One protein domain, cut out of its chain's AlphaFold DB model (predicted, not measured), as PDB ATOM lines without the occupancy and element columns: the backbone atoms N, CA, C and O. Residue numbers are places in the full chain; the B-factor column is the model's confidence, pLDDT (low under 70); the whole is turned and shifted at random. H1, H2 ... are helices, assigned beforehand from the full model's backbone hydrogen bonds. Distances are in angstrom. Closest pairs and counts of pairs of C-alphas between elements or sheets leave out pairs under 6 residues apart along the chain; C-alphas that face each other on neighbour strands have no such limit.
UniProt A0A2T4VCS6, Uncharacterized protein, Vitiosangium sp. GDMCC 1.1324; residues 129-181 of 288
ATOM      1  N   TYR A 129      18.595 -43.499  -3.190       92.94
ATOM      2  CA  TYR A 129      17.638 -44.466  -2.649       92.94
ATOM      3  C   TYR A 129      18.268 -45.861  -2.504       92.94
ATOM      4  O   TYR A 129      18.036 -46.521  -1.499       92.94
ATOM      5  N   ALA A 130      19.113 -46.274  -3.457       94.25
ATOM      6  CA  ALA A 130      19.823 -47.551  -3.400       94.25
ATOM      7  C   ALA A 130      20.794 -47.622  -2.208       94.25
ATOM      8  O   ALA A 130      20.818 -48.630  -1.504       94.25
ATOM      9  N   ASP A 131      21.532 -46.541  -1.922       93.38
ATOM     10  CA  ASP A 131      22.414 -46.481  -0.745       93.38
ATOM     11  C   ASP A 131      21.610 -46.599   0.556       93.38
ATOM     12  O   ASP A 131      21.996 -47.316   1.480       93.38
ATOM     13  N   LEU A 132      20.478 -45.892   0.638       94.25
ATOM     14  CA  LEU A 132      19.589 -45.915   1.800       94.25
ATOM     15  C   LEU A 132      18.967 -47.303   2.006       94.25
ATOM     16  O   LEU A 132      18.954 -47.812   3.127       94.25
ATOM     17  N   GLU A 133      18.509 -47.941   0.930       93.62
ATOM     18  CA  GLU A 133      17.963 -49.296   0.952       93.62
ATOM     19  C   GLU A 133      19.019 -50.320   1.388       93.62
ATOM     20  O   GLU A 133      18.765 -51.130   2.281       93.62
ATOM     21  N   GLN A 134      20.242 -50.229   0.863       94.56
ATOM     22  CA  GLN A 134      21.346 -51.098   1.273       94.56
ATOM     23  C   GLN A 134      21.697 -50.924   2.758       94.56
ATOM     24  O   GLN A 134      21.915 -51.912   3.470       94.56
ATOM     25  N   ARG A 135      21.738 -49.681   3.252       94.19
ATOM     26  CA  ARG A 135      21.975 -49.386   4.675       94.19
ATOM     27  C   ARG A 135      20.861 -49.969   5.551       94.19
ATOM     28  O   ARG A 135      21.162 -50.600   6.565       94.19
ATOM     29  N   LYS A 136      19.596 -49.834   5.136       91.69
ATOM     30  CA  LYS A 136      18.432 -50.429   5.816       91.69
ATOM     31  C   LYS A 136      18.546 -51.951   5.904       91.69
ATOM     32  O   LYS A 136      18.442 -52.500   6.998       91.69
ATOM     33  N   GLU A 137      18.806 -52.626   4.786       90.56
ATOM     34  CA  GLU A 137      18.947 -54.088   4.753       90.56
ATOM     35  C   GLU A 137      20.117 -54.571   5.615       90.56
ATOM     36  O   GLU A 137      19.991 -55.563   6.332       90.56
ATOM     37  N   THR A 138      21.231 -53.836   5.614       91.56
ATOM     38  CA  THR A 138      22.398 -54.150   6.451       91.56
ATOM     39  C   THR A 138      22.056 -54.103   7.941       91.56
ATOM     40  O   THR A 138      22.484 -54.978   8.692       91.56
ATOM     41  N   LEU A 139      21.264 -53.118   8.382       89.38
ATOM     42  CA  LEU A 139      20.797 -53.037   9.769       89.38
ATOM     43  C   LEU A 139      19.844 -54.186  10.113       89.38
ATOM     44  O   LEU A 139      20.023 -54.844  11.134       89.38
ATOM     45  N   LEU A 140      18.866 -54.470   9.250       84.62
ATOM     46  CA  LEU A 140      17.868 -55.520   9.485       84.62
ATOM     47  C   LEU A 140      18.459 -56.937   9.450       84.62
ATOM     48  O   LEU A 140      17.962 -57.836  10.134       84.62
ATOM     49  N   ALA A 141      19.530 -57.149   8.684       86.56
ATOM     50  CA  ALA A 141      20.244 -58.421   8.640       86.56
ATOM     51  C   ALA A 141      20.901 -58.779   9.985       86.56
ATOM     52  O   ALA A 141      21.061 -59.963  10.280       86.56
ATOM     53  N   ARG A 142      21.230 -57.787  10.830       81.56
ATOM     54  CA  ARG A 142      21.830 -58.016  12.157       81.56
ATOM     55  C   ARG A 142      20.870 -58.667  13.155       81.56
ATOM     56  O   ARG A 142      21.341 -59.321  14.077       81.56
ATOM     57  N   THR A 143      19.556 -58.514  12.976       71.94
ATOM     58  CA  THR A 143      18.522 -58.985  13.924       71.94
ATOM     59  C   THR A 143      17.536 -59.979  13.306       71.94
ATOM     60  O   THR A 143      16.382 -60.100  13.722       71.94
ATOM     61  N   GLY A 144      17.967 -60.699  12.261       64.75
ATOM     62  CA  GLY A 144      17.168 -61.764  11.649       64.75
ATOM     63  C   GLY A 144      15.855 -61.287  11.012       64.75
ATOM     64  O   GLY A 144      14.889 -62.050  10.993       64.75
ATOM     65  N   ARG A 145      15.795 -60.032  10.522       63.38
ATOM     66  CA  ARG A 145      14.651 -59.367   9.843       63.38
ATOM     67  C   ARG A 145      13.306 -59.345  10.590       63.38
ATOM     68  O   ARG A 145      12.369 -58.713  10.114       63.38
ATOM     69  N   SER A 146      13.208 -59.999  11.743       61.16
ATOM     70  CA  SER A 146      11.935 -60.332  12.393       61.16
ATOM     71  C   SER A 146      11.821 -59.737  13.793       61.16
ATOM     72  O   SER A 146      10.707 -59.567  14.279       61.16
ATOM     73  N   ASN A 147      12.946 -59.390  14.433       71.00
ATOM     74  CA  ASN A 147      12.946 -58.837  15.782       71.00
ATOM     75  C   ASN A 147      13.610 -57.453  15.846       71.00
ATOM     76  O   ASN A 147      14.773 -57.291  16.210       71.00
ATOM     77  N   LEU A 148      12.847 -56.415  15.502       69.62
ATOM     78  CA  LEU A 148      13.288 -55.019  15.626       69.62
ATOM     79  C   LEU A 148      13.605 -54.628  17.078       69.62
ATOM     80  O   LEU A 148      14.414 -53.727  17.307       69.62
ATOM     81  N   ALA A 149      13.010 -55.318  18.057       70.56
ATOM     82  CA  ALA A 149      13.254 -55.076  19.474       70.56
ATOM     83  C   ALA A 149      14.661 -55.510  19.929       70.56
ATOM     84  O   ALA A 149      15.103 -55.076  20.993       70.56
ATOM     85  N   GLU A 150      15.388 -56.295  19.126       77.88
ATOM     86  CA  GLU A 150      16.790 -56.660  19.378       77.88
ATOM     87  C   GLU A 150      17.793 -55.619  18.863       77.88
ATOM     88  O   GLU A 150      18.948 -55.628  19.287       77.88
ATOM     89  N   LEU A 151      17.381 -54.686  17.992       80.81
ATOM     90  CA  LEU A 151      18.280 -53.626  17.520       80.81
ATOM     91  C   LEU A 151      18.696 -52.734  18.692       80.81
ATOM     92  O   LEU A 151      17.863 -52.384  19.527       80.81
ATOM     93  N   GLY A 152      19.952 -52.292  18.735       85.94
ATOM     94  CA  GLY A 152      20.372 -51.259  19.686       85.94
ATOM     95  C   GLY A 152      19.604 -49.947  19.475       85.94
ATOM     96  O   GLY A 152      19.090 -49.681  18.388       85.94
ATOM     97  N   ALA A 153      19.532 -49.092  20.500       86.31
ATOM     98  CA  ALA A 153      18.824 -47.808  20.404       86.31
ATOM     99  C   ALA A 153      19.337 -46.934  19.242       86.31
ATOM    100  O   ALA A 153      18.553 -46.285  18.554       86.31
ATOM    101  N   GLU A 154      20.648 -46.960  19.001       89.62
ATOM    102  CA  GLU A 154      21.304 -46.231  17.915       89.62
ATOM    103  C   GLU A 154      20.893 -46.729  16.524       89.62
ATOM    104  O   GLU A 154      20.599 -45.915  15.650       89.62
ATOM    105  N   ASP A 155      20.804 -48.048  16.343       89.44
ATOM    106  CA  ASP A 155      20.380 -48.665  15.084       89.44
ATOM    107  C   ASP A 155      18.894 -48.391  14.803       89.44
ATOM    108  O   ASP A 155      18.511 -48.168  13.655       89.44
ATOM    109  N   ARG A 156      18.043 -48.331  15.839       87.12
ATOM    110  CA  ARG A 156      16.628 -47.930  15.684       87.12
ATOM    111  C   ARG A 156      16.497 -46.470  15.242       87.12
ATOM    112  O   ARG A 156      15.659 -46.164  14.397       87.12
ATOM    113  N   ILE A 157      17.330 -45.579  15.787       89.69
ATOM    114  CA  ILE A 157      17.392 -44.172  15.361       89.69
ATOM    115  C   ILE A 157      17.832 -44.085  13.896       89.69
ATOM    116  O   ILE A 157      17.184 -43.390  13.113       89.69
ATOM    117  N   GLU A 158      18.892 -44.804  13.517       92.56
ATOM    118  CA  GLU A 158      19.369 -44.840  12.129       92.56
ATOM    119  C   GLU A 158      18.291 -45.370  11.179       92.56
ATOM    120  O   GLU A 158      18.027 -44.762  10.144       92.56
ATOM    121  N   LEU A 159      17.594 -46.444  11.553       89.44
ATOM    122  CA  LEU A 159      16.508 -47.003  10.755       89.44
ATOM    123  C   LEU A 159      15.360 -45.998  10.545       89.44
ATOM    124  O   LEU A 159      14.814 -45.908   9.441       89.44
ATOM    125  N   GLY A 160      15.011 -45.215  11.572       87.69
ATOM    126  CA  GLY A 160      14.025 -44.135  11.467       87.69
ATOM    127  C   GLY A 160      14.480 -43.001  10.540       87.69
ATOM    128  O   GLY A 160      13.707 -42.536   9.699       87.69
ATOM    129  N   LEU A 161      15.754 -42.602  10.631       91.75
ATOM    130  CA  LEU A 161      16.365 -41.602   9.751       91.75
ATOM    131  C   LEU A 161      16.379 -42.062   8.289       91.75
ATOM    132  O   LEU A 161      15.968 -41.298   7.415       91.75
ATOM    133  N   ILE A 162      16.785 -43.311   8.031       92.38
ATOM    134  CA  ILE A 162      16.783 -43.913   6.691       92.38
ATOM    135  C   ILE A 162      15.362 -43.963   6.129       92.38
ATOM    136  O   ILE A 162      15.131 -43.503   5.013       92.38
ATOM    137  N   SER A 163      14.395 -44.450   6.912       88.88
ATOM    138  CA  SER A 163      12.995 -44.546   6.477       88.88
ATOM    139  C   SER A 163      12.449 -43.174   6.067       88.88
ATOM    140  O   SER A 163      11.878 -43.029   4.988       88.88
ATOM    141  N   ARG A 164      12.715 -42.126   6.862       89.31
ATOM    142  CA  ARG A 164      12.335 -40.751   6.499       89.31
ATOM    143  C   ARG A 164      13.040 -40.238   5.252       89.31
ATOM    144  O   ARG A 164      12.398 -39.592   4.426       89.31
ATOM    145  N   ALA A 165      14.329 -40.528   5.094       90.56
ATOM    146  CA  ALA A 165      15.078 -40.142   3.903       90.56
ATOM    147  C   ALA A 165      14.534 -40.812   2.626       90.56
ATOM    148  O   ALA A 165      14.566 -40.186   1.572       90.56
ATOM    149  N   MET A 166      13.982 -42.027   2.728       91.00
ATOM    150  CA  MET A 166      13.334 -42.768   1.631       91.00
ATOM    151  C   MET A 166      11.878 -42.339   1.359       91.00
ATOM    152  O   MET A 166      11.250 -42.839   0.423       91.00
ATOM    153  N   GLY A 167      11.341 -41.403   2.152       86.31
ATOM    154  CA  GLY A 167       9.978 -40.888   2.020       86.31
ATOM    155  C   GLY A 167       8.920 -41.621   2.846       86.31
ATOM    156  O   GLY A 167       7.734 -41.354   2.668       86.31
ATOM    157  N   ASP A 168       9.305 -42.501   3.766       84.94
ATOM    158  CA  ASP A 168       8.376 -43.049   4.753       84.94
ATOM    159  C   ASP A 168       8.217 -42.094   5.944       84.94
ATOM    160  O   ASP A 168       9.074 -41.260   6.236       84.94
ATOM    161  N   PHE A 169       7.111 -42.203   6.681       81.44
ATOM    162  CA  PHE A 169       6.982 -41.504   7.957       81.44
ATOM    163  C   PHE A 169       7.442 -42.407   9.100       81.44
ATOM    164  O   PHE A 169       6.778 -43.388   9.429       81.44
ATOM    165  N   ALA A 170       8.545 -42.040   9.746       76.62
ATOM    166  CA  ALA A 170       9.064 -42.719  10.928       76.62
ATOM    167  C   ALA A 170       9.397 -41.708  12.030       76.62
ATOM    168  O   ALA A 170       9.870 -40.606  11.756       76.62
ATOM    169  N   VAL A 171       9.163 -42.081  13.286       70.69
ATOM    170  CA  VAL A 171       9.697 -41.344  14.437       70.69
ATOM    171  C   VAL A 171      11.039 -41.940  14.825       70.69
ATOM    172  O   VAL A 171      11.208 -43.154  14.798       70.69
ATOM    173  N   ASP A 172      11.981 -41.100  15.245       67.12
ATOM    174  CA  ASP A 172      13.317 -41.544  15.667       67.12
ATOM    175  C   ASP A 172      13.303 -42.140  17.100       67.12
ATOM    176  O   ASP A 172      14.288 -42.039  17.833       67.12
ATOM    177  N   GLU A 173      12.168 -42.689  17.551       62.53
ATOM    178  CA  GLU A 173      12.010 -43.271  18.887       62.53
ATOM    179  C   GLU A 173      12.275 -44.776  18.848       62.53
ATOM    180  O   GLU A 173      11.589 -45.537  18.170       62.53
ATOM    181  N   GLY A 174      13.234 -45.225  19.655       48.53
ATOM    182  CA  GLY A 174      13.605 -46.632  19.754       48.53
ATOM    183  C   GLY A 174      12.553 -47.551  20.386       48.53
ATOM    184  O   GLY A 174      12.906 -48.666  20.719       48.53
ATOM    185  N   GLN A 175      11.303 -47.140  20.605       48.53
ATOM    186  CA  GLN A 175      10.302 -47.925  21.354       48.53
ATOM    187  C   GLN A 175       9.158 -48.501  20.510       48.53
ATOM    188  O   GLN A 175       8.164 -48.948  21.073       48.53
ATOM    189  N   ARG A 176       9.248 -48.509  19.177       52.84
ATOM    190  CA  ARG A 176       8.165 -49.073  18.365       52.84
ATOM    191  C   ARG A 176       8.419 -50.506  17.912       52.84
ATOM    192  O   ARG A 176       9.444 -50.800  17.306       52.84
ATOM    193  N   ASP A 177       7.367 -51.309  18.038       48.72
ATOM    194  CA  ASP A 177       7.157 -52.572  17.321       48.72
ATOM    195  C   ASP A 177       6.858 -52.357  15.812       48.72
ATOM    196  O   ASP A 177       6.670 -53.314  15.067       48.72
ATOM    197  N   GLN A 178       6.796 -51.099  15.339       54.50
ATOM    198  CA  GLN A 178       6.545 -50.707  13.941       54.50
ATOM    199  C   GLN A 178       7.465 -49.556  13.488       54.50
ATOM    200  O   GLN A 178       7.454 -48.470  14.067       54.50
ATOM    201  N   VAL A 179       8.224 -49.774  12.408       50.41
ATOM    202  CA  VAL A 179       9.275 -48.862  11.899       50.41
ATOM    203  C   VAL A 179       8.724 -47.565  11.287       50.41
ATOM    204  O   VAL A 179       9.414 -46.552  11.279       50.41
ATOM    205  N   ALA A 180       7.477 -47.562  10.811       58.53
ATOM    206  CA  ALA A 180       6.854 -46.411  10.160       58.53
ATOM    207  C   ALA A 180       5.355 -46.333  10.488       58.53
ATOM    208  O   ALA A 180       4.703 -47.371  10.600       58.53
ATOM    209  N   SER A 181       4.790 -45.125  10.622       63.53
ATOM    210  CA  SER A 181       3.326 -44.977  10.543       63.53
ATOM    211  C   SER A 181       2.933 -44.809   9.081       63.53
ATOM    212  O   SER A 181       3.536 -44.024   8.350       63.53
TER     213      SER A 181
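Overview. This is residues 129 to 181 of the 288 residues of an uncharacterized protein of Vitiosangium sp. GDMCC 1.1324 (UniProt A0A2T4VCS6). Two helices of equal length, H1 and H2, stand side by side as a helical hairpin, and the last stretch, residues 166 to 181, folds back along H2 on the side away from H1. The printed part has 53 residues with two named helices, H1 then H2, and no named strand; its class is all helix, though under half of the residues are in named elements. It is compact, with a radius of gyration of the C-alphas of 10.0 A, and rounded, spanning 25 by 20 by 17 A.

Along the chain. Find C-alpha 129 at (17.638, -44.466, -2.649); from there H1 runs 18.1 A through residues 129 to 141. H2, residues 153 to 165, runs 18.6 A to C-alpha 165 at (15.078, -40.142, 3.903).

Arrangement. Look at Leu 132 and Ile 162, whose C-alphas, 6.0 A apart, are the closest where H1 and H2 touch. The helices run opposite ways at a shallow tilt of 27 degrees. In both, every O i to N i+4 pair is within hydrogen-bond range.

Size, cuts and confidence. The C-alphas of Ala 130 and Gln 175 are the two farthest apart, 26.5 A. The link from H1 to H2, 11 residues, is long. The printed part has no cut. Check the B-factor column at residues 144 to 146, 148 and 172 to 181, where pLDDT is under 70.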